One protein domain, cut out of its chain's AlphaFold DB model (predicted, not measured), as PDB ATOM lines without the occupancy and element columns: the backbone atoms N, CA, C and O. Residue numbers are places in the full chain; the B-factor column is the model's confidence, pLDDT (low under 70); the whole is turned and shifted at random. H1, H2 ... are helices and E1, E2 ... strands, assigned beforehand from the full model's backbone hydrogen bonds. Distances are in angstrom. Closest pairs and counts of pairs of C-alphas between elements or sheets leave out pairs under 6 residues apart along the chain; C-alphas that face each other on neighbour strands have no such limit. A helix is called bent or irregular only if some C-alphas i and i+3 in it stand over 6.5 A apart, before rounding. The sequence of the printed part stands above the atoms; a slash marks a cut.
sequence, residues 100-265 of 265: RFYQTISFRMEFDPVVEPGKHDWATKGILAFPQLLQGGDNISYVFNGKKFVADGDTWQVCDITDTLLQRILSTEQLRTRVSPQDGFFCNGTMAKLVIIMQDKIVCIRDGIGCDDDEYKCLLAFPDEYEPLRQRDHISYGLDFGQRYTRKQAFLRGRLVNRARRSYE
ATOM      1  N   ARG A 100       7.001  36.095  10.401       96.62
ATOM      2  CA  ARG A 100       7.781  35.811  11.621       96.62
ATOM      3  C   ARG A 100       7.249  34.604  12.392       96.62
ATOM      4  O   ARG A 100       8.027  33.818  12.919       96.62
ATOM      5  N   PHE A 101       5.929  34.407  12.390       97.12
ATOM      6  CA  PHE A 101       5.289  33.279  13.066       97.12
ATOM      7  C   PHE A 101       5.599  31.933  12.406       97.12
ATOM      8  O   PHE A 101       5.460  30.894  13.036       97.12
ATOM      9  N   TYR A 102       6.081  31.926  11.166       97.81
ATOM     10  CA  TYR A 102       6.504  30.699  10.501       97.81
ATOM     11  C   TYR A 102       8.008  30.454  10.571       97.81
ATOM     12  O   TYR A 102       8.472  29.454  10.016       97.81
ATOM     13  N   GLN A 103       8.764  31.334  11.237       97.62
ATOM     14  CA  GLN A 103      10.181  31.107  11.487       97.62
ATOM     15  C   GLN A 103      10.377  29.810  12.271       97.62
ATOM     16  O   GLN A 103       9.576  29.443  13.129       97.62
ATOM     17  N   THR A 104      11.463  29.125  11.956       97.19
ATOM     18  CA  THR A 104      11.889  27.871  12.563       97.19
ATOM     19  C   THR A 104      12.941  28.096  13.635       97.19
ATOM     20  O   THR A 104      13.832  28.935  13.495       97.19
ATOM     21  N   ILE A 105      12.878  27.283  14.680       95.44
ATOM     22  CA  ILE A 105      13.847  27.233  15.764       95.44
ATOM     23  C   ILE A 105      14.308  25.790  15.875       95.44
ATOM     24  O   ILE A 105      13.486  24.895  16.065       95.44
ATOM     25  N   SER A 106      15.616  25.573  15.742       92.94
ATOM     26  CA  SER A 106      16.224  24.251  15.876       92.94
ATOM     27  C   SER A 106      17.093  24.178  17.125       92.94
ATOM     28  O   SER A 106      17.890  25.084  17.379       92.94
ATOM     29  N   PHE A 107      17.003  23.069  17.849       90.62
ATOM     30  CA  PHE A 107      17.840  22.768  19.005       90.62
ATOM     31  C   PHE A 107      18.754  21.591  18.695       90.62
ATOM     32  O   PHE A 107      18.390  20.692  17.948       90.62
ATOM     33  N   ARG A 108      19.952  21.569  19.281       83.44
ATOM     34  CA  ARG A 108      20.730  20.329  19.307       83.44
ATOM     35  C   ARG A 108      20.095  19.411  20.340       83.44
ATOM     36  O   ARG A 108      20.082  19.753  21.520       83.44
ATOM     37  N   MET A 109      19.572  18.283  19.872       73.69
ATOM     38  CA  MET A 109      18.933  17.251  20.693       73.69
ATOM     39  C   MET A 109      19.941  16.178  21.139       73.69
ATOM     40  O   MET A 109      19.563  15.036  21.379       73.69
ATOM     41  N   GLU A 110      21.230  16.532  21.210       65.06
ATOM     42  CA  GLU A 110      22.314  15.704  21.754       65.06
ATOM     43  C   GLU A 110      22.136  15.629  23.273       65.06
ATOM     44  O   GLU A 110      22.734  16.371  24.053       65.06
ATOM     45  N   PHE A 111      21.191  14.800  23.684       60.16
ATOM     46  CA  PHE A 111      20.862  14.577  25.070       60.16
ATOM     47  C   PHE A 111      21.273  13.156  25.414       60.16
ATOM     48  O   PHE A 111      20.502  12.230  25.186       60.16
ATOM     49  N   ASP A 112      22.467  13.004  25.974       59.25
ATOM     50  CA  ASP A 112      22.851  11.784  26.677       59.25
ATOM     51  C   ASP A 112      22.280  11.893  28.096       59.25
ATOM     52  O   ASP A 112      22.856  12.592  28.936       59.25
ATOM     53  N   PRO A 113      21.096  11.325  28.385       57.59
ATOM     54  CA  PRO A 113      20.603  11.345  29.752       57.59
ATOM     55  C   PRO A 113      21.548  10.583  30.670       57.59
ATOM     56  O   PRO A 113      22.066   9.516  30.332       57.59
ATOM     57  N   VAL A 114      21.682  11.083  31.890       59.16
ATOM     58  CA  VAL A 114      22.237  10.281  32.973       59.16
ATOM     59  C   VAL A 114      21.140   9.315  33.414       59.16
ATOM     60  O   VAL A 114      20.213   9.692  34.125       59.16
ATOM     61  N   VAL A 115      21.209   8.078  32.926       59.72
ATOM     62  CA  VAL A 115      20.261   7.012  33.264       59.72
ATOM     63  C   VAL A 115      20.809   6.218  34.439       59.72
ATOM     64  O   VAL A 115      21.935   5.727  34.389       59.72
ATOM     65  N   GLU A 116      20.005   6.050  35.487       60.28
ATOM     66  CA  GLU A 116      20.351   5.121  36.562       60.28
ATOM     67  C   GLU A 116      20.331   3.669  36.039       60.28
ATOM     68  O   GLU A 116      19.315   3.236  35.473       60.28
ATOM     69  N   PRO A 117      21.416   2.890  36.227       59.03
ATOM     70  CA  PRO A 117      21.456   1.488  35.827       59.03
ATOM     71  C   PRO A 117      20.286   0.689  36.421       59.03
ATOM     72  O   PRO A 117      20.024   0.754  37.619       59.03
ATOM     73  N   GLY A 118      19.576  -0.073  35.583       60.09
ATOM     74  CA  GLY A 118      18.512  -0.990  36.014       60.09
ATOM     75  C   GLY A 118      17.113  -0.385  36.204       60.09
ATOM     76  O   GLY A 118      16.165  -1.148  36.357       60.09
ATOM     77  N   LYS A 119      16.938   0.947  36.149       57.28
ATOM     78  CA  LYS A 119      15.598   1.581  36.195       57.28
ATOM     79  C   LYS A 119      14.927   1.731  34.828       57.28
ATOM     80  O   LYS A 119      13.703   1.823  34.754       57.28
ATOM     81  N   HIS A 120      15.710   1.747  33.753       55.31
ATOM     82  CA  HIS A 120      15.209   1.865  32.387       55.31
ATOM     83  C   HIS A 120      15.768   0.741  31.509       55.31
ATOM     84  O   HIS A 120      16.967   0.474  31.499       55.31
ATOM     85  N   ASP A 121      14.871   0.080  30.782       50.78
ATOM     86  CA  ASP A 121      15.092  -1.190  30.080       50.78
ATOM     87  C   ASP A 121      15.736  -0.983  28.688       50.78
ATOM     88  O   ASP A 121      15.238  -1.439  27.655       50.78
ATOM     89  N   TRP A 122      16.823  -0.202  28.643       53.12
ATOM     90  CA  TRP A 122      17.499   0.200  27.399       53.12
ATOM     91  C   TRP A 122      18.142  -0.987  26.671       53.12
ATOM     92  O   TRP A 122      18.141  -1.027  25.441       53.12
ATOM     93  N   ALA A 123      18.625  -1.976  27.430       48.66
ATOM     94  CA  ALA A 123      19.241  -3.192  26.908       48.66
ATOM     95  C   ALA A 123      18.250  -4.084  26.135       48.66
ATOM     96  O   ALA A 123      18.660  -4.830  25.251       48.66
ATOM     97  N   THR A 124      16.951  -3.986  26.437       50.66
ATOM     98  CA  THR A 124      15.928  -4.914  25.931       50.66
ATOM     99  C   THR A 124      15.163  -4.348  24.729       50.66
ATOM    100  O   THR A 124      14.711  -5.105  23.874       50.66
ATOM    101  N   LYS A 125      15.012  -3.017  24.633       52.19
ATOM    102  CA  LYS A 125      14.165  -2.364  23.612       52.19
ATOM    103  C   LYS A 125      14.915  -1.548  22.559       52.19
ATOM    104  O   LYS A 125      14.286  -1.135  21.589       52.19
ATOM    105  N   GLY A 126      16.210  -1.264  22.742       47.38
ATOM    106  CA  GLY A 126      17.020  -0.470  21.799       47.38
ATOM    107  C   GLY A 126      16.534   0.973  21.567       47.38
ATOM    108  O   GLY A 126      17.104   1.690  20.750       47.38
ATOM    109  N   ILE A 127      15.488   1.406  22.277       51.28
ATOM    110  CA  ILE A 127      14.860   2.723  22.183       51.28
ATOM    111  C   ILE A 127      14.832   3.308  23.592       51.28
ATOM    112  O   ILE A 127      14.235   2.736  24.508       51.28
ATOM    113  N   LEU A 128      15.468   4.466  23.760       49.75
ATOM    114  CA  LEU A 128      15.454   5.239  24.996       49.75
ATOM    115  C   LEU A 128      14.087   5.933  25.134       49.75
ATOM    116  O   LEU A 128      13.907   7.091  24.766       49.75
ATOM    117  N   ALA A 129      13.080   5.187  25.584       47.56
ATOM    118  CA  ALA A 129      11.743   5.717  25.812       47.56
ATOM    119  C   ALA A 129      11.685   6.368  27.201       47.56
ATOM    120  O   ALA A 129      11.545   5.684  28.213       47.56
ATOM    121  N   PHE A 130      11.809   7.692  27.259       53.97
ATOM    122  CA  PHE A 130      11.586   8.424  28.502       53.97
ATOM    123  C   PHE A 130      10.079   8.515  28.794       53.97
ATOM    124  O   PHE A 130       9.302   8.755  27.863       53.97
ATOM    125  N   PRO A 131       9.637   8.390  30.059       45.84
ATOM    126  CA  PRO A 131       8.219   8.440  30.430       45.84
ATOM    127  C   PRO A 131       7.498   9.735  30.024       45.84
ATOM    128  O   PRO A 131       6.280   9.719  29.906       45.84
ATOM    129  N   GLN A 132       8.217  10.845  29.799       51.00
ATOM    130  CA  GLN A 132       7.659  12.117  29.311       51.00
ATOM    131  C   GLN A 132       7.708  12.286  27.775       51.00
ATOM    132  O   GLN A 132       7.138  13.243  27.253       51.00
ATOM    133  N   LEU A 133       8.320  11.353  27.034       54.25
ATOM    134  CA  LEU A 133       8.364  11.320  25.558       54.25
ATOM    135  C   LEU A 133       7.178  10.548  24.951       54.25
ATOM    136  O   LEU A 133       7.309   9.916  23.901       54.25
ATOM    137  N   LEU A 134       6.031  10.545  25.637       50.94
ATOM    138  CA  LEU A 134       4.931   9.619  25.366       50.94
ATOM    139  C   LEU A 134       4.506   9.599  23.890       50.94
ATOM    140  O   LEU A 134       4.017  10.592  23.341       50.94
ATOM    141  N   GLN A 135       4.600   8.398  23.312       49.00
ATOM    142  CA  GLN A 135       3.700   7.917  22.271       49.00
ATOM    143  C   GLN A 135       2.283   7.892  22.861       49.00
ATOM    144  O   GLN A 135       1.930   6.999  23.625       49.00
ATOM    145  N   GLY A 136       1.489   8.910  22.555       40.38
ATOM    146  CA  GLY A 136       0.072   8.976  22.897       40.38
ATOM    147  C   GLY A 136      -0.694   9.571  21.724       40.38
ATOM    148  O   GLY A 136      -0.214  10.527  21.113       40.38
ATOM    149  N   GLY A 137      -1.862   9.003  21.415       49.78
ATOM    150  CA  GLY A 137      -2.699   9.371  20.264       49.78
ATOM    151  C   GLY A 137      -3.173  10.832  20.227       49.78
ATOM    152  O   GLY A 137      -3.596  11.290  19.174       49.78
ATOM    153  N   ASP A 138      -3.023  11.574  21.330       52.94
ATOM    154  CA  ASP A 138      -3.428  12.984  21.465       52.94
ATOM    155  C   ASP A 138      -2.266  13.990  21.311       52.94
ATOM    156  O   ASP A 138      -2.436  15.192  21.531       52.94
ATOM    157  N   ASN A 139      -1.050  13.533  20.982       60.06
ATOM    158  CA  ASN A 139       0.118  14.408  20.857       60.06
ATOM    159  C   ASN A 139       0.342  14.839  19.404       60.06
ATOM    160  O   ASN A 139       0.924  14.108  18.606       60.06
ATOM    161  N   ILE A 140      -0.042  16.075  19.083       79.12
ATOM    162  CA  ILE A 140       0.401  16.745  17.857       79.12
ATOM    163  C   ILE A 140       1.918  16.962  17.967       79.12
ATOM    164  O   ILE A 140       2.359  17.855  18.690       79.12
ATOM    165  N   SER A 141       2.726  16.131  17.295       79.94
ATOM    166  CA  SER A 141       4.174  16.055  17.556       79.94
ATOM    167  C   SER A 141       4.880  17.400  17.360       79.94
ATOM    168  O   SER A 141       5.717  17.795  18.167       79.94
ATOM    169  N   TYR A 142       4.486  18.158  16.340       88.56
ATOM    170  CA  TYR A 142       5.089  19.445  16.004       88.56
ATOM    171  C   TYR A 142       4.727  20.599  16.955       88.56
ATOM    172  O   TYR A 142       5.335  21.660  16.833       88.56
ATOM    173  N   VAL A 143       3.791  20.423  17.897       92.00
ATOM    174  CA  VAL A 143       3.384  21.471  18.850       92.00
ATOM    175  C   VAL A 143       4.231  21.411  20.119       92.00
ATOM    176  O   VAL A 143       4.385  20.356  20.733       92.00
ATOM    177  N   PHE A 144       4.746  22.562  20.560       92.44
ATOM    178  CA  PHE A 144       5.487  22.680  21.817       92.44
ATOM    179  C   PHE A 144       4.666  23.421  22.875       92.44
ATOM    180  O   PHE A 144       4.473  24.628  22.778       92.44
ATOM    181  N   ASN A 145       4.215  22.715  23.914       90.69
ATOM    182  CA  ASN A 145       3.371  23.274  24.983       90.69
ATOM    183  C   ASN A 145       4.106  23.518  26.314       90.69
ATOM    184  O   ASN A 145       3.462  23.821  27.316       90.69
ATOM    185  N   GLY A 146       5.426  23.311  26.350       89.44
ATOM    186  CA  GLY A 146       6.245  23.500  27.552       89.44
ATOM    187  C   GLY A 146       6.125  22.412  28.623       89.44
ATOM    188  O   GLY A 146       6.790  22.511  29.648       89.44
ATOM    189  N   LYS A 147       5.317  21.368  28.399       84.81
ATOM    190  CA  LYS A 147       5.103  20.262  29.352       84.81
ATOM    191  C   LYS A 147       5.522  18.900  28.808       84.81
ATOM    192  O   LYS A 147       5.959  18.043  29.566       84.81
ATOM    193  N   LYS A 148       5.355  18.686  27.502       79.38
ATOM    194  CA  LYS A 148       5.706  17.447  26.796       79.38
ATOM    195  C   LYS A 148       6.174  17.763  25.381       79.38
ATOM    196  O   LYS A 148       5.734  18.750  24.792       79.38
ATOM    197  N   PHE A 149       7.033  16.913  24.828       78.62
ATOM    198  CA  PHE A 149       7.400  16.952  23.414       78.62
ATOM    199  C   PHE A 149       7.689  15.538  22.897       78.62
ATOM    200  O   PHE A 149       8.022  14.643  23.671       78.62
ATOM    201  N   VAL A 150       7.566  15.347  21.584       75.19
ATOM    202  CA  VAL A 150       7.980  14.111  20.903       75.19
ATOM    203  C   VAL A 150       9.375  14.330  20.309       75.19
ATOM    204  O   VAL A 150       9.626  15.363  19.684       75.19
ATOM    205  N   ALA A 151      10.289  13.379  20.519       72.50
ATOM    206  CA  ALA A 151      11.685  13.455  20.069       72.50
ATOM    207  C   ALA A 151      11.900  12.993  18.607       72.50
ATOM    208  O   ALA A 151      12.985  12.550  18.248       72.50
ATOM    209  N   ASP A 152      10.883  13.092  17.748       74.88
ATOM    210  CA  ASP A 152      10.938  12.794  16.302       74.88
ATOM    211  C   ASP A 152      11.491  13.961  15.463       74.88
ATOM    212  O   ASP A 152      11.635  13.847  14.247       74.88
ATOM    213  N   GLY A 153      11.802  15.096  16.092       79.44
ATOM    214  CA  GLY A 153      12.363  16.255  15.414       79.44
ATOM    215  C   GLY A 153      13.067  17.216  16.360       79.44
ATOM    216  O   GLY A 153      12.801  17.260  17.559       79.44
ATOM    217  N   ASP A 154      13.963  18.009  15.783       88.50
ATOM    218  CA  ASP A 154      14.788  18.993  16.482       88.50
ATOM    219  C   ASP A 154      14.357  20.440  16.202       88.50
ATOM    220  O   ASP A 154      15.032  21.378  16.620       88.50
ATOM    221  N   THR A 155      13.283  20.621  15.430       92.44
ATOM    222  CA  THR A 155      12.872  21.905  14.863       92.44
ATOM    223  C   THR A 155      11.381  22.146  15.066       92.44
ATOM    224  O   THR A 155      10.559  21.271  14.788       92.44
ATOM    225  N   TRP A 156      11.048  23.361  15.497       95.12
ATOM    226  CA  TRP A 156       9.686  23.857  15.703       95.12
ATOM    227  C   TRP A 156       9.485  25.168  14.952       95.12
ATOM    228  O   TRP A 156      10.443  25.922  14.780       95.12
ATOM    229  N   GLN A 157       8.259  25.456  14.514       97.06
ATOM    230  CA  GLN A 157       7.905  26.793  14.032       97.06
ATOM    231  C   GLN A 157       7.298  27.621  15.159       97.06
ATOM    232  O   GLN A 157       6.650  27.082  16.052       97.06
ATOM    233  N   VAL A 158       7.495  28.936  15.101       97.75
ATOM    234  CA  VAL A 158       7.019  29.877  16.124       97.75
ATOM    235  C   VAL A 158       5.507  29.754  16.366       97.75
ATOM    236  O   VAL A 158       5.070  29.766  17.512       97.75
ATOM    237  N   CYS A 159       4.705  29.564  15.319       96.94
ATOM    238  CA  CYS A 159       3.254  29.398  15.413       96.94
ATOM    239  C   CYS A 159       2.811  28.086  16.076       96.94
ATOM    240  O   CYS A 159       1.651  27.975  16.459       96.94
ATOM    241  N   ASP A 160       3.706  27.103  16.218       96.19
ATOM    242  CA  ASP A 160       3.409  25.813  16.853       96.19
ATOM    243  C   ASP A 160       3.790  25.797  18.346       96.19
ATOM    244  O   ASP A 160       3.646  24.784  19.034       96.19
ATOM    245  N   ILE A 161       4.287  26.917  18.873       96.81
ATOM    246  CA  ILE A 161       4.594  27.083  20.293       96.81
ATOM    247  C   ILE A 161       3.308  27.496  21.007       96.81
ATOM    248  O   ILE A 161       2.715  28.508  20.671       96.81
ATOM    249  N   THR A 162       2.864  26.739  22.003       95.81
ATOM    250  CA  THR A 162       1.642  27.006  22.790       95.81
ATOM    251  C   THR A 162       1.924  27.214  24.276       95.81
ATOM    252  O   THR A 162       1.009  27.503  25.042       95.81
ATOM    253  N   ASP A 163       3.190  27.099  24.692       95.38
ATOM    254  CA  ASP A 163       3.628  27.480  26.036       95.38
ATOM    255  C   ASP A 163       3.302  28.957  26.308       95.38
ATOM    256  O   ASP A 163       3.653  29.843  25.524       95.38
ATOM    257  N   THR A 164       2.623  29.219  27.424       95.56
ATOM    258  CA  THR A 164       2.086  30.540  27.778       95.56
ATOM    259  C   THR A 164       3.170  31.591  27.990       95.56
ATOM    260  O   THR A 164       3.002  32.742  27.583       95.56
ATOM    261  N   LEU A 165       4.296  31.211  28.598       95.81
ATOM    262  CA  LEU A 165       5.411  32.119  28.840       95.81
ATOM    263  C   LEU A 165       6.127  32.464  27.530       95.81
ATOM    264  O   LEU A 165       6.424  33.633  27.275       95.81
ATOM    265  N   LEU A 166       6.375  31.467  26.681       97.25
ATOM    266  CA  LEU A 166       6.994  31.680  25.375       97.25
ATOM    267  C   LEU A 166       6.092  32.499  24.446       97.25
ATOM    268  O   LEU A 166       6.585  33.392  23.761       97.25
ATOM    269  N   GLN A 167       4.778  32.268  24.470       97.12
ATOM    270  CA  GLN A 167       3.805  33.079  23.734       97.12
ATOM    271  C   GLN A 167       3.843  34.550  24.160       97.12
ATOM    272  O   GLN A 167       3.831  35.433  23.306       97.12
ATOM    273  N   ARG A 168       4.010  34.832  25.458       96.12
ATOM    274  CA  ARG A 168       4.191  36.204  25.962       96.12
ATOM    275  C   ARG A 168       5.472  36.873  25.452       96.12
ATOM    276  O   ARG A 168       5.494  38.086  25.273       96.12
ATOM    277  N   ILE A 169       6.546  36.113  25.231       97.06
ATOM    278  CA  ILE A 169       7.780  36.635  24.612       97.06
ATOM    279  C   ILE A 169       7.542  36.921  23.122       97.06
ATOM    280  O   ILE A 169       7.988  37.940  22.600       97.06
ATOM    281  N   LEU A 170       6.828  36.024  22.441       96.75
ATOM    282  CA  LEU A 170       6.547  36.088  21.005       96.75
ATOM    283  C   LEU A 170       5.504  37.143  20.618       96.75
ATOM    284  O   LEU A 170       5.492  37.585  19.470       96.75
ATOM    285  N   SER A 171       4.658  37.567  21.558       95.62
ATOM    286  CA  SER A 171       3.659  38.621  21.364       95.62
ATOM    287  C   SER A 171       4.248  40.037  21.378       95.62
ATOM    288  O   SER A 171       3.491  40.999  21.470       95.62
ATOM    289  N   THR A 172       5.575  40.186  21.336       94.94
ATOM    290  CA  THR A 172       6.220  41.502  21.275       94.94
ATOM    291  C   THR A 172       5.861  42.253  19.991       94.94
ATOM    292  O   THR A 172       5.755  41.677  18.903       94.94
ATOM    293  N   GLU A 173       5.702  43.567  20.127       93.25
ATOM    294  CA  GLU A 173       5.518  44.506  19.018       93.25
ATOM    295  C   GLU A 173       6.855  45.091  18.532       93.25
ATOM    296  O   GLU A 173       6.911  45.704  17.466       93.25
ATOM    297  N   GLN A 174       7.951  44.877  19.276       94.38
ATOM    298  CA  GLN A 174       9.292  45.335  18.908       94.38
ATOM    299  C   GLN A 174       9.894  44.411  17.848       94.38
ATOM    300  O   GLN A 174      10.601  43.444  18.142       94.38
ATOM    301  N   LEU A 175       9.572  44.706  16.591       94.81
ATOM    302  CA  LEU A 175      10.027  43.957  15.427       94.81
ATOM    303  C   LEU A 175      11.038  44.761  14.617       94.81
ATOM    304  O   LEU A 175      10.993  45.989  14.546       94.81
ATOM    305  N   ARG A 176      11.924  44.045  13.928       92.50
ATOM    306  CA  ARG A 176      12.880  44.647  13.001       92.50
ATOM    307  C   ARG A 176      12.167  45.096  11.728       92.50
ATOM    308  O   ARG A 176      11.380  44.351  11.153       92.50
ATOM    309  N   THR A 177      12.543  46.261  11.206       88.69
ATOM    310  CA  THR A 177      12.092  46.712   9.876       88.69
ATOM    311  C   THR A 177      12.746  45.910   8.749       88.69
ATOM    312  O   THR A 177      12.139  45.680   7.706       88.69
ATOM    313  N   ARG A 178      14.001  45.483   8.947       89.94
ATOM    314  CA  ARG A 178      14.764  44.665   7.994       89.94
ATOM    315  C   ARG A 178      15.010  43.279   8.568       89.94
ATOM    316  O   ARG A 178      15.458  43.150   9.708       89.94
ATOM    317  N   VAL A 179      14.769  42.264   7.743       93.19
ATOM    318  CA  VAL A 179      14.993  40.864   8.104       93.19
ATOM    319  C   VAL A 179      16.471  40.618   8.434       93.19
ATOM    320  O   VAL A 179      17.365  40.994   7.677       93.19
ATOM    321  N   SER A 180      16.730  40.005   9.587       93.44
ATOM    322  CA  SER A 180      18.046  39.484   9.958       93.44
ATOM    323  C   SER A 180      18.232  38.078   9.368       93.44
ATOM    324  O   SER A 180      17.324  37.249   9.493       93.44
ATOM    325  N   PRO A 181      19.404  37.752   8.794       91.88
ATOM    326  CA  PRO A 181      19.725  36.386   8.384       91.88
ATOM    327  C   PRO A 181      19.672  35.368   9.530       91.88
ATOM    328  O   PRO A 181      19.467  34.188   9.276       91.88
ATOM    329  N   GLN A 182      19.850  35.785  10.784       91.12
ATOM    330  CA  GLN A 182      19.899  34.898  11.948       91.12
ATOM    331  C   GLN A 182      18.543  34.804  12.654       91.12
ATOM    332  O   GLN A 182      18.063  33.702  12.917       91.12
ATOM    333  N   ASP A 183      17.932  35.952  12.951       94.50
ATOM    334  CA  ASP A 183      16.753  36.051  13.827       94.50
ATOM    335  C   ASP A 183      15.466  36.455  13.087       94.50
ATOM    336  O   ASP A 183      14.381  36.487  13.673       94.50
ATOM    337  N   GLY A 184      15.552  36.707  11.779       95.38
ATOM    338  CA  GLY A 184      14.416  37.119  10.965       95.38
ATOM    339  C   GLY A 184      13.878  38.482  11.381       95.38
ATOM    340  O   GLY A 184      14.630  39.455  11.422       95.38
ATOM    341  N   PHE A 185      12.576  38.569  11.645       96.81
ATOM    342  CA  PHE A 185      11.926  39.825  12.042       96.81
ATOM    343  C   PHE A 185      11.908  40.070  13.548       96.81
ATOM    344  O   PHE A 185      11.633  41.191  13.973       96.81
ATOM    345  N   PHE A 186      12.196  39.055  14.360       97.25
ATOM    346  CA  PHE A 186      12.348  39.250  15.795       97.25
ATOM    347  C   PHE A 186      13.690  39.914  16.101       97.25
ATOM    348  O   PHE A 186      14.693  39.680  15.423       97.25
ATOM    349  N   CYS A 187      13.715  40.738  17.144       96.44
ATOM    350  CA  CYS A 187      14.959  41.289  17.652       96.44
ATOM    351  C   CYS A 187      15.800  40.201  18.346       96.44
ATOM    352  O   CYS A 187      15.295  39.170  18.808       96.44
ATOM    353  N   ASN A 188      17.113  40.424  18.403       95.31
ATOM    354  CA  ASN A 188      18.079  39.450  18.913       95.31
ATOM    355  C   ASN A 188      17.833  39.072  20.383       95.31
ATOM    356  O   ASN A 188      18.017  37.914  20.760       95.31
ATOM    357  N   GLY A 189      17.390  40.014  21.214       95.56
ATOM    358  CA  GLY A 189      17.030  39.773  22.608       95.56
ATOM    359  C   GLY A 189      15.734  38.980  22.767       95.56
ATOM    360  O   GLY A 189      15.686  38.064  23.594       95.56
ATOM    361  N   THR A 190      14.721  39.229  21.932       97.19
ATOM    362  CA  THR A 190      13.499  38.404  21.876       97.19
ATOM    363  C   THR A 190      13.841  36.955  21.543       97.19
ATOM    364  O   THR A 190      13.457  36.040  22.276       97.19
ATOM    365  N   MET A 191      14.628  36.734  20.483       97.25
ATOM    366  CA  MET A 191      15.047  35.387  20.089       97.25
ATOM    367  C   MET A 191      15.954  34.733  21.129       97.25
ATOM    368  O   MET A 191      15.839  33.531  21.365       97.25
ATOM    369  N   ALA A 192      16.823  35.494  21.799       96.62
ATOM    370  CA  ALA A 192      17.640  34.971  22.887       96.62
ATOM    371  C   ALA A 192      16.782  34.502  24.072       96.62
ATOM    372  O   ALA A 192      16.993  33.388  24.553       96.62
ATOM    373  N   LYS A 193      15.789  35.293  24.508       97.31
ATOM    374  CA  LYS A 193      14.826  34.885  25.547       97.31
ATOM    375  C   LYS A 193      14.112  33.594  25.148       97.31
ATOM    376  O   LYS A 193      14.162  32.615  25.889       97.31
ATOM    377  N   LEU A 194      13.522  33.577  23.955       97.75
ATOM    378  CA  LEU A 194      12.769  32.440  23.429       97.75
ATOM    379  C   LEU A 194      13.610  31.159  23.374       97.75
ATOM    380  O   LEU A 194      13.230  30.148  23.954       97.75
ATOM    381  N   VAL A 195      14.766  31.205  22.707       96.38
ATOM    382  CA  VAL A 195      15.619  30.028  22.489       96.38
ATOM    383  C   VAL A 195      16.176  29.500  23.808       96.38
ATOM    384  O   VAL A 195      16.169  28.293  24.025       96.38
ATOM    385  N   ILE A 196      16.645  30.371  24.706       96.25
ATOM    386  CA  ILE A 196      17.252  29.922  25.965       96.25
ATOM    387  C   ILE A 196      16.212  29.329  26.915       96.25
ATOM    388  O   ILE A 196      16.458  28.261  27.475       96.25
ATOM    389  N   ILE A 197      15.052  29.974  27.065       96.62
ATOM    390  CA  ILE A 197      13.985  29.480  27.945       96.62
ATOM    391  C   ILE A 197      13.387  28.189  27.375       96.62
ATOM    392  O   ILE A 197      13.220  27.216  28.107       96.62
ATOM    393  N   MET A 198      13.125  28.133  26.066       95.81
ATOM    394  CA  MET A 198      12.601  26.925  25.423       95.81
ATOM    395  C   MET A 198      13.588  25.753  25.516       95.81
ATOM    396  O   MET A 198      13.166  24.632  25.792       95.81
ATOM    397  N   GLN A 199      14.892  25.993  25.345       93.81
ATOM    398  CA  GLN A 199      15.899  24.939  25.492       93.81
ATOM    399  C   GLN A 199      15.959  24.395  26.923       93.81
ATOM    400  O   GLN A 199      16.070  23.186  27.104       93.81
ATOM    401  N   ASP A 200      15.889  25.268  27.928       93.75
ATOM    402  CA  ASP A 200      15.861  24.848  29.330       93.75
ATOM    403  C   ASP A 200      14.589  24.047  29.649       93.75
ATOM    404  O   ASP A 200      14.688  22.961  30.214       93.75
ATOM    405  N   LYS A 201      13.417  24.490  29.166       93.00
ATOM    406  CA  LYS A 201      12.157  23.729  29.249       93.00
ATOM    407  C   LYS A 201      12.285  22.333  28.631       93.00
ATOM    408  O   LYS A 201      11.873  21.362  29.256       93.00
ATOM    409  N   ILE A 202      12.884  22.203  27.442       89.62
ATOM    410  CA  ILE A 202      13.127  20.896  26.794       89.62
ATOM    411  C   ILE A 202      13.969  19.978  27.696       89.62
ATOM    412  O   ILE A 202      13.635  18.803  27.850       89.62
ATOM    413  N   VAL A 203      15.027  20.510  28.318       87.56
ATOM    414  CA  VAL A 203      15.892  19.752  29.238       87.56
ATOM    415  C   VAL A 203      15.139  19.345  30.507       87.56
ATOM    416  O   VAL A 203      15.194  18.180  30.891       87.56
ATOM    417  N   CYS A 204      14.376  20.256  31.118       87.31
ATOM    418  CA  CYS A 204      13.549  19.949  32.286       87.31
ATOM    419  C   CYS A 204      12.526  18.840  31.992       87.31
ATOM    420  O   CYS A 204      12.430  17.883  32.756       87.31
ATOM    421  N   ILE A 205      11.817  18.921  30.856       84.56
ATOM    422  CA  ILE A 205      10.845  17.899  30.432       84.56
ATOM    423  C   ILE A 205      11.525  16.537  30.255       84.56
ATOM    424  O   ILE A 205      10.996  15.531  30.726       84.56
ATOM    425  N   ARG A 206      12.693  16.503  29.598       80.62
ATOM    426  CA  ARG A 206      13.484  15.278  29.399       80.62
ATOM    427  C   ARG A 206      13.868  14.630  30.730       80.62
ATOM    428  O   ARG A 206      13.744  13.418  30.866       80.62
ATOM    429  N   ASP A 207      14.330  15.432  31.686       78.50
ATOM    430  CA  ASP A 207      14.810  14.948  32.987       78.50
ATOM    431  C   ASP A 207      13.671  14.668  33.978       78.50
ATOM    432  O   ASP A 207      13.914  14.242  35.105       78.50
ATOM    433  N   GLY A 208      12.417  14.923  33.588       76.50
ATOM    434  CA  GLY A 208      11.267  14.822  34.483       76.50
ATOM    435  C   GLY A 208      11.291  15.839  35.625       76.50
ATOM    436  O   GLY A 208      10.610  15.646  36.631       76.50
ATOM    437  N   ILE A 209      12.069  16.911  35.477       80.00
ATOM    438  CA  ILE A 209      12.173  17.991  36.451       80.00
ATOM    439  C   ILE A 209      11.077  19.008  36.137       80.00
ATOM    440  O   ILE A 209      10.933  19.463  35.002       80.00
ATOM    441  N   GLY A 210      10.297  19.376  37.154       76.25
ATOM    442  CA  GLY A 210       9.309  20.444  37.032       76.25
ATOM    443  C   GLY A 210       9.969  21.754  36.600       76.25
ATOM    444  O   GLY A 210      11.013  22.139  37.121       76.25
ATOM    445  N   CYS A 211       9.353  22.429  35.639       81.88
ATOM    446  CA  CYS A 211       9.795  23.720  35.143       81.88
ATOM    447  C   CYS A 211       8.797  24.784  35.611       81.88
ATOM    448  O   CYS A 211       7.664  24.811  35.127       81.88
ATOM    449  N   ASP A 212       9.201  25.604  36.580       87.88
ATOM    450  CA  ASP A 212       8.397  26.722  37.076       87.88
ATOM    451  C   ASP A 212       8.715  27.991  36.274       87.88
ATOM    452  O   ASP A 212       9.875  28.393  36.146       87.88
ATOM    453  N   ASP A 213       7.677  28.633  35.736       91.19
ATOM    454  CA  ASP A 213       7.812  29.856  34.943       91.19
ATOM    455  C   ASP A 213       8.410  31.014  35.759       91.19
ATOM    456  O   ASP A 213       9.046  31.917  35.200       91.19
ATOM    457  N   ASP A 214       8.270  30.965  37.086       88.00
ATOM    458  CA  ASP A 214       8.825  31.954  38.005       88.00
ATOM    459  C   ASP A 214      10.355  32.020  37.961       88.00
ATOM    460  O   ASP A 214      10.934  33.097  38.140       88.00
ATOM    461  N   GLU A 215      11.023  30.913  37.623       87.44
ATOM    462  CA  GLU A 215      12.478  30.880  37.473       87.44
ATOM    463  C   GLU A 215      12.963  31.780  36.331       87.44
ATOM    464  O   GLU A 215      14.077  32.308  36.397       87.44
ATOM    465  N   TYR A 216      12.131  32.009  35.312       92.06
ATOM    466  CA  TYR A 216      12.483  32.807  34.139       92.06
ATOM    467  C   TYR A 216      12.112  34.283  34.260       92.06
ATOM    468  O   TYR A 216      12.559  35.073  33.427       92.06
ATOM    469  N   LYS A 217      11.346  34.694  35.284       87.81
ATOM    470  CA  LYS A 217      10.883  36.088  35.457       87.81
ATOM    471  C   LYS A 217      12.019  37.107  35.342       87.81
ATOM    472  O   LYS A 217      11.869  38.118  34.660       87.81
ATOM    473  N   CYS A 218      13.179  36.818  35.937       84.31
ATOM    474  CA  CYS A 218      14.343  37.708  35.883       84.31
ATOM    475  C   CYS A 218      14.962  37.824  34.477       84.31
ATOM    476  O   CYS A 218      15.608  38.821  34.167       84.31
ATOM    477  N   LEU A 219      14.774  36.821  33.614       89.06
ATOM    478  CA  LEU A 219      15.262  36.832  32.233       89.06
ATOM    479  C   LEU A 219      14.355  37.656  31.315       89.06
ATOM    480  O   LEU A 219      14.833  38.191  30.317       89.06
ATOM    481  N   LEU A 220      13.066  37.788  31.650       90.62
ATOM    482  CA  LEU A 220      12.100  38.545  30.847       90.62
ATOM    483  C   LEU A 220      12.396  40.047  30.822       90.62
ATOM    484  O   LEU A 220      12.050  40.706  29.845       90.62
ATOM    485  N   ALA A 221      13.075  40.564  31.852       88.06
ATOM    486  CA  ALA A 221      13.546  41.948  31.919       88.06
ATOM    487  C   ALA A 221      14.657  42.268  30.899       88.06
ATOM    488  O   ALA A 221      15.003  43.432  30.715       88.06
ATOM    489  N   PHE A 222      15.237  41.258  30.237       89.19
ATOM    490  CA  PHE A 222      16.190  41.489  29.156       89.19
ATOM    491  C   PHE A 222      15.501  42.177  27.964       89.19
ATOM    492  O   PHE A 222      14.415  41.729  27.565       89.19
ATOM    493  N   PRO A 223      16.108  43.229  27.379       91.94
ATOM    494  CA  PRO A 223      15.483  43.982  26.299       91.94
ATOM    495  C   PRO A 223      15.273  43.114  25.055       91.94
ATOM    496  O   PRO A 223      15.997  42.142  24.828       91.94
ATOM    497  N   ASP A 224      14.259  43.451  24.262       93.25
ATOM    498  CA  ASP A 224      13.984  42.768  22.993       93.25
ATOM    499  C   ASP A 224      15.067  43.069  21.957       93.25
ATOM    500  O   ASP A 224      15.570  42.147  21.313       93.25
ATOM    501  N   GLU A 225      15.482  44.329  21.851       92.75
ATOM    502  CA  GLU A 225      16.651  44.756  21.088       92.75
ATOM    503  C   GLU A 225      17.849  44.952  22.022       92.75
ATOM    504  O   GLU A 225      17.803  45.732  22.972       92.75
ATOM    505  N   TYR A 226      18.919  44.193  21.784       90.44
ATOM    506  CA  TYR A 226      20.128  44.230  22.599       90.44
ATOM    507  C   TYR A 226      21.327  44.698  21.781       90.44
ATOM    508  O   TYR A 226      21.721  44.040  20.816       90.44
ATOM    509  N   GLU A 227      21.958  45.776  22.231       87.62
ATOM    510  CA  GLU A 227      23.208  46.284  21.674       87.62
ATOM    511  C   GLU A 227      24.375  45.986  22.632       87.62
ATOM    512  O   GLU A 227      24.351  46.411  23.792       87.62
ATOM    513  N   PRO A 228      25.414  45.252  22.193       81.19
ATOM    514  CA  PRO A 228      26.630  45.077  22.977       81.19
ATOM    515  C   PRO A 228      27.362  46.414  23.179       81.19
ATOM    516  O   PRO A 228      27.590  47.159  22.226       81.19
ATOM    517  N   LEU A 229      27.810  46.697  24.404       71.88
ATOM    518  CA  LEU A 229      28.656  47.864  24.674       71.88
ATOM    519  C   LEU A 229      30.066  47.667  24.078       71.88
ATOM    520  O   LEU A 229      30.611  46.567  24.088       71.88
ATOM    521  N   ARG A 230      30.678  48.747  23.563       62.25
ATOM    522  CA  ARG A 230      31.969  48.720  22.834       62.25
ATOM    523  C   ARG A 230      33.223  48.507  23.712       62.25
ATOM    524  O   ARG A 230      34.301  48.296  23.166       62.25
ATOM    525  N   GLN A 231      33.122  48.580  25.041       56.31
ATOM    526  CA  GLN A 231      34.228  48.334  25.990       56.31
ATOM    527  C   GLN A 231      33.999  47.040  26.784       56.31
ATOM    528  O   GLN A 231      32.866  46.573  26.859       56.31
ATOM    529  N   ARG A 232      35.076  46.464  27.363       48.84
ATOM    530  CA  ARG A 232      35.024  45.240  28.195       48.84
ATOM    531  C   ARG A 232      33.824  45.301  29.139       48.84
ATOM    532  O   ARG A 232      33.676  46.278  29.869       48.84
ATOM    533  N   ASP A 233      33.012  44.246  29.118       46.94
ATOM    534  CA  ASP A 233      31.808  44.108  29.935       46.94
ATOM    535  C   ASP A 233      32.147  44.164  31.437       46.94
ATOM    536  O   ASP A 233      32.339  43.146  32.097       46.94
ATOM    537  N   HIS A 234      32.186  45.359  32.010       50.03
ATOM    538  CA  HIS A 234      31.962  45.566  33.437       50.03
ATOM    539  C   HIS A 234      30.521  46.046  33.623       50.03
ATOM    540  O   HIS A 234      30.269  47.093  34.208       50.03
ATOM    541  N   ILE A 235      29.560  45.322  33.041       48.88
ATOM    542  CA  ILE A 235      28.148  45.691  33.133       48.88
ATOM    543  C   ILE A 235      27.634  45.237  34.499       48.88
ATOM    544  O   ILE A 235      27.495  44.038  34.745       48.88
ATOM    545  N   SER A 236      27.347  46.193  35.388       50.94
ATOM    546  CA  SER A 236      26.467  45.955  36.532       50.94
ATOM    547  C   SER A 236      25.072  45.639  35.988       50.94
ATOM    548  O   SER A 236      24.489  46.380  35.197       50.94
ATOM    549  N   TYR A 237      24.582  44.453  36.335       53.03
ATOM    550  CA  TYR A 237      23.571  43.693  35.597       53.03
ATOM    551  C   TYR A 237      22.127  44.193  35.759       53.03
ATOM    552  O   TYR A 237      21.209  43.378  35.783       53.03
ATOM    553  N   GLY A 238      21.905  45.501  35.926       46.56
ATOM    554  CA  GLY A 238      20.591  46.054  36.287       46.56
ATOM    555  C   GLY A 238      20.041  45.507  37.614       46.56
ATOM    556  O   GLY A 238      18.867  45.685  37.919       46.56
ATOM    557  N   LEU A 239      20.893  44.825  38.379       50.28
ATOM    558  CA  LEU A 239      20.656  44.291  39.705       50.28
ATOM    559  C   LEU A 239      21.850  44.736  40.543       50.28
ATOM    560  O   LEU A 239      23.001  44.571  40.121       50.28
ATOM    561  N   ASP A 240      21.571  45.310  41.706       47.31
ATOM    562  CA  ASP A 240      22.615  45.705  42.640       47.31
ATOM    563  C   ASP A 240      23.448  44.484  43.052       47.31
ATOM    564  O   ASP A 240      22.952  43.351  43.142       47.31
ATOM    565  N   PHE A 241      24.734  44.710  43.315       42.59
ATOM    566  CA  PHE A 241      25.596  43.715  43.941       42.59
ATOM    567  C   PHE A 241      24.912  43.180  45.215       42.59
ATOM    568  O   PHE A 241      24.631  43.946  46.132       42.59
ATOM    569  N   GLY A 242      24.617  41.875  45.267       51.53
ATOM    570  CA  GLY A 242      23.968  41.231  46.419       51.53
ATOM    571  C   GLY A 242      22.500  40.819  46.236       51.53
ATOM    572  O   GLY A 242      21.935  40.220  47.153       51.53
ATOM    573  N   GLN A 243      21.873  41.059  45.078       61.03
ATOM    574  CA  GLN A 243      20.560  40.467  44.801       61.03
ATOM    575  C   GLN A 243      20.636  38.933  44.688       61.03
ATOM    576  O   GLN A 243      21.547  38.375  44.071       61.03
ATOM    577  N   ARG A 244      19.665  38.237  45.295       66.75
ATOM    578  CA  ARG A 244      19.602  36.768  45.322       66.75
ATOM    579  C   ARG A 244      19.046  36.243  43.998       66.75
ATOM    580  O   ARG A 244      17.839  36.274  43.788       66.75
ATOM    581  N   TYR A 245      19.913  35.726  43.135       74.12
ATOM    582  CA  TYR A 245      19.531  34.895  41.991       74.12
ATOM    583  C   TYR A 245      19.981  33.449  42.215       74.12
ATOM    584  O   TYR A 245      20.985  33.185  42.882       74.12
ATOM    585  N   THR A 246      19.250  32.490  41.655       84.56
ATOM    586  CA  THR A 246      19.653  31.081  41.703       84.56
ATOM    587  C   THR A 246      20.818  30.819  40.743       84.56
ATOM    588  O   THR A 246      21.024  31.533  39.756       84.56
ATOM    589  N   ARG A 247      21.579  29.742  40.982       85.06
ATOM    590  CA  ARG A 247      22.644  29.303  40.060       85.06
ATOM    591  C   ARG A 247      22.109  29.074  38.638       85.06
ATOM    592  O   ARG A 247      22.794  29.401  37.670       85.06
ATOM    593  N   LYS A 248      20.880  28.559  38.520       88.06
ATOM    594  CA  LYS A 248      20.181  28.360  37.245       88.06
ATOM    595  C   LYS A 248      19.912  29.692  36.541       88.06
ATOM    596  O   LYS A 248      20.268  29.844  35.377       88.06
ATOM    597  N   GLN A 249      19.376  30.682  37.256       88.44
ATOM    598  CA  GLN A 249      19.109  32.015  36.707       88.44
ATOM    599  C   GLN A 249      20.377  32.689  36.168       88.44
ATOM    600  O   GLN A 249      20.377  33.167  35.034       88.44
ATOM    601  N   ALA A 250      21.478  32.661  36.928       84.88
ATOM    602  CA  ALA A 250      22.765  33.195  36.473       84.88
ATOM    603  C   ALA A 250      23.280  32.488  35.211       84.88
ATOM    604  O   ALA A 250      23.720  33.135  34.257       84.88
ATOM    605  N   PHE A 251      23.189  31.157  35.190       89.94
ATOM    606  CA  PHE A 251      23.611  30.343  34.056       89.94
ATOM    607  C   PHE A 251      22.812  30.671  32.786       89.94
ATOM    608  O   PHE A 251      23.400  30.953  31.736       89.94
ATOM    609  N   LEU A 252      21.480  30.698  32.878       92.25
ATOM    610  CA  LEU A 252      20.607  31.026  31.750       92.25
ATOM    611  C   LEU A 252      20.821  32.461  31.266       92.25
ATOM    612  O   LEU A 252      20.916  32.694  30.060       92.25
ATOM    613  N   ARG A 253      20.986  33.414  32.190       88.62
ATOM    614  CA  ARG A 253      21.277  34.814  31.866       88.62
ATOM    615  C   ARG A 253      22.548  34.948  31.030       88.62
ATOM    616  O   ARG A 253      22.517  35.639  30.013       88.62
ATOM    617  N   GLY A 254      23.635  34.277  31.415       87.94
ATOM    618  CA  GLY A 254      24.893  34.300  30.661       87.94
ATOM    619  C   GLY A 254      24.743  33.733  29.246       87.94
ATOM    620  O   GLY A 254      25.210  34.332  28.276       87.94
ATOM    621  N   ARG A 255      24.021  32.615  29.093       92.25
ATOM    622  CA  ARG A 255      23.729  32.034  27.768       92.25
ATOM    623  C   ARG A 255      22.891  32.966  26.894       92.25
ATOM    624  O   ARG A 255      23.148  33.060  25.695       92.25
ATOM    625  N   LEU A 256      21.931  33.660  27.497       92.00
ATOM    626  CA  LEU A 256      21.068  34.626  26.830       92.00
ATOM    627  C   LEU A 256      21.873  35.805  26.270       92.00
ATOM    628  O   LEU A 256      21.765  36.077  25.076       92.00
ATOM    629  N   VAL A 257      22.742  36.437  27.074       88.94
ATOM    630  CA  VAL A 257      23.631  37.518  26.590       88.94
ATOM    631  C   VAL A 257      24.474  37.040  25.415       88.94
ATOM    632  O   VAL A 257      24.519  37.691  24.373       88.94
ATOM    633  N   ASN A 258      25.116  35.880  25.569       89.69
ATOM    634  CA  ASN A 258      25.996  35.332  24.543       89.69
ATOM    635  C   ASN A 258      25.248  35.058  23.231       89.69
ATOM    636  O   ASN A 258      25.788  35.305  22.155       89.69
ATOM    637  N   ARG A 259      24.000  34.576  23.295       92.44
ATOM    638  CA  ARG A 259      23.161  34.376  22.105       92.44
ATOM    639  C   ARG A 259      22.757  35.698  21.455       92.44
ATOM    640  O   ARG A 259      22.815  35.783  20.232       92.44
ATOM    641  N   ALA A 260      22.370  36.701  22.241       90.88
ATOM    642  CA  ALA A 260      21.983  38.008  21.715       90.88
ATOM    643  C   ALA A 260      23.169  38.730  21.045       90.88
ATOM    644  O   ALA A 260      23.002  39.313  19.975       90.88
ATOM    645  N   ARG A 261      24.375  38.626  21.626       88.50
ATOM    646  CA  ARG A 261      25.618  39.184  21.065       88.50
ATOM    647  C   ARG A 261      25.983  38.565  19.714       88.50
ATOM    648  O   ARG A 261      26.239  39.302  18.774       88.50
ATOM    649  N   ARG A 262      25.925  37.235  19.588       86.31
ATOM    650  CA  ARG A 262      26.238  36.518  18.331       86.31
ATOM    651  C   ARG A 262      25.334  36.870  17.148       86.31
ATOM    652  O   ARG A 262      25.692  36.563  16.024       86.31
ATOM    653  N   SER A 263      24.146  37.405  17.408       80.88
ATOM    654  CA  SER A 263      23.228  37.868  16.360       80.88
ATOM    655  C   SER A 263      23.394  39.341  16.003       80.88
ATOM    656  O   SER A 263      22.781  39.802  15.045       80.88
ATOM    657  N   TYR A 264      24.115  40.090  16.837       71.62
ATOM    658  CA  TYR A 264      24.428  41.491  16.586       71.62
ATOM    659  C   TYR A 264      25.679  41.630  15.709       71.62
ATOM    660  O   TYR A 264      25.735  42.529  14.876       71.62
ATOM    661  N   GLU A 265      26.665  40.753  15.929       57.38
ATOM    662  CA  GLU A 265      27.861  40.578  15.087       57.38
ATOM    663  C   GLU A 265      27.508  40.058  13.685       57.38
ATOM    664  O   GLU A 265      28.104  40.582  12.716       57.38
TER     665      GLU A 265
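What this domain is: This is residues 100 to 265 of the 265 residues of the protein "Tau95 domain-containing protein" of Aspergillus tubingensis (strain CBS 134.48) (UniProt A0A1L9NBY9). One long helix, H3, runs through the middle; H2 and H5 pack on two sides of its residues 188 to 198, and H4 sits between H2 and H5. A small hairpin, E3 and E4, lies beyond the start of H3, the short pair E1 and E2 lies across H3 from H4, and a long loop with H1 reaches past H3's last residue, where residues 122 to 127 stick out; residues 230 to 236 stick out elsewhere. The printed part has 166 residues, with five named helices and four named strands in the order E1 H1 E2 H2 E3 E4 H3 H4 H5, and both two-stranded sheets are antiparallel. The class is mixed, helices and strands, with under half of the residues in named elements. The whole is compact, with a radius of gyration of the C-alphas of 17.7 A and spans of 56 by 39 by 26 A.

Where its parts are: E1, residues 104 to 106, begins at C-alpha 104 (11.889, 27.871, 12.563). H1 is residues 122 to 125, E2 155 to 157, H2 164 to 170, E3 175 to 180 and E4 184 to 186. H3, residues 188 to 207, is 28.4 A long and begins at C-alpha 188 (18.079, 39.450, 18.913). H4, residues 213 to 220, is irregular: C-alphas 215 and 218 are 7.3 A apart. H5, residues 247 to 262, is 23.2 A long and ends at C-alpha 262 (26.238, 36.518, 18.331).

How they stand to each other: H3 is the hub and touches three helices. With residues 190 to 198 alone it touches H2, opposite ways at a shallow tilt of 26 degrees; the closest C-alphas, of Leu 166 and Leu 194, are 6.1 A apart. With residues 188 to 197 alone it touches H5, opposite ways at a steep tilt of 42 degrees; the closest C-alphas, of Asn 188 and Ala 260, are 5.0 A apart. H3 and H4, a helical hairpin, only just touch, with 3 pairs of C-alphas within 8 A, the closest those of Lys 193 and Leu 219 at 7.0 A. H4 touches residues 249 to 253 of H5; the closest C-alphas, of Leu 219 and Arg 253, are 6.4 A apart. In E1 and E2, N 105 and O 156 are 2.8 A apart, within hydrogen-bond range; in the hairpin E3 and E4, N 176 and O 185 are 2.9 A apart. Every O i to N i+4 pair is within range in H2, H3 and H5; H4 has 1 of 4, and 4 of 5 O i to N i+3 pairs; H1 is too short for an i+4 pair.

The domain as a whole: The C-alphas farthest apart, of Thr 124 and Gln 231, are 56.3 A apart. The printed part has no cut. The links E1 to H1, H1 to E2 and H4 to H5 are long. The pLDDT is under 70 in residues 110 to 139, 230 to 244 and 265.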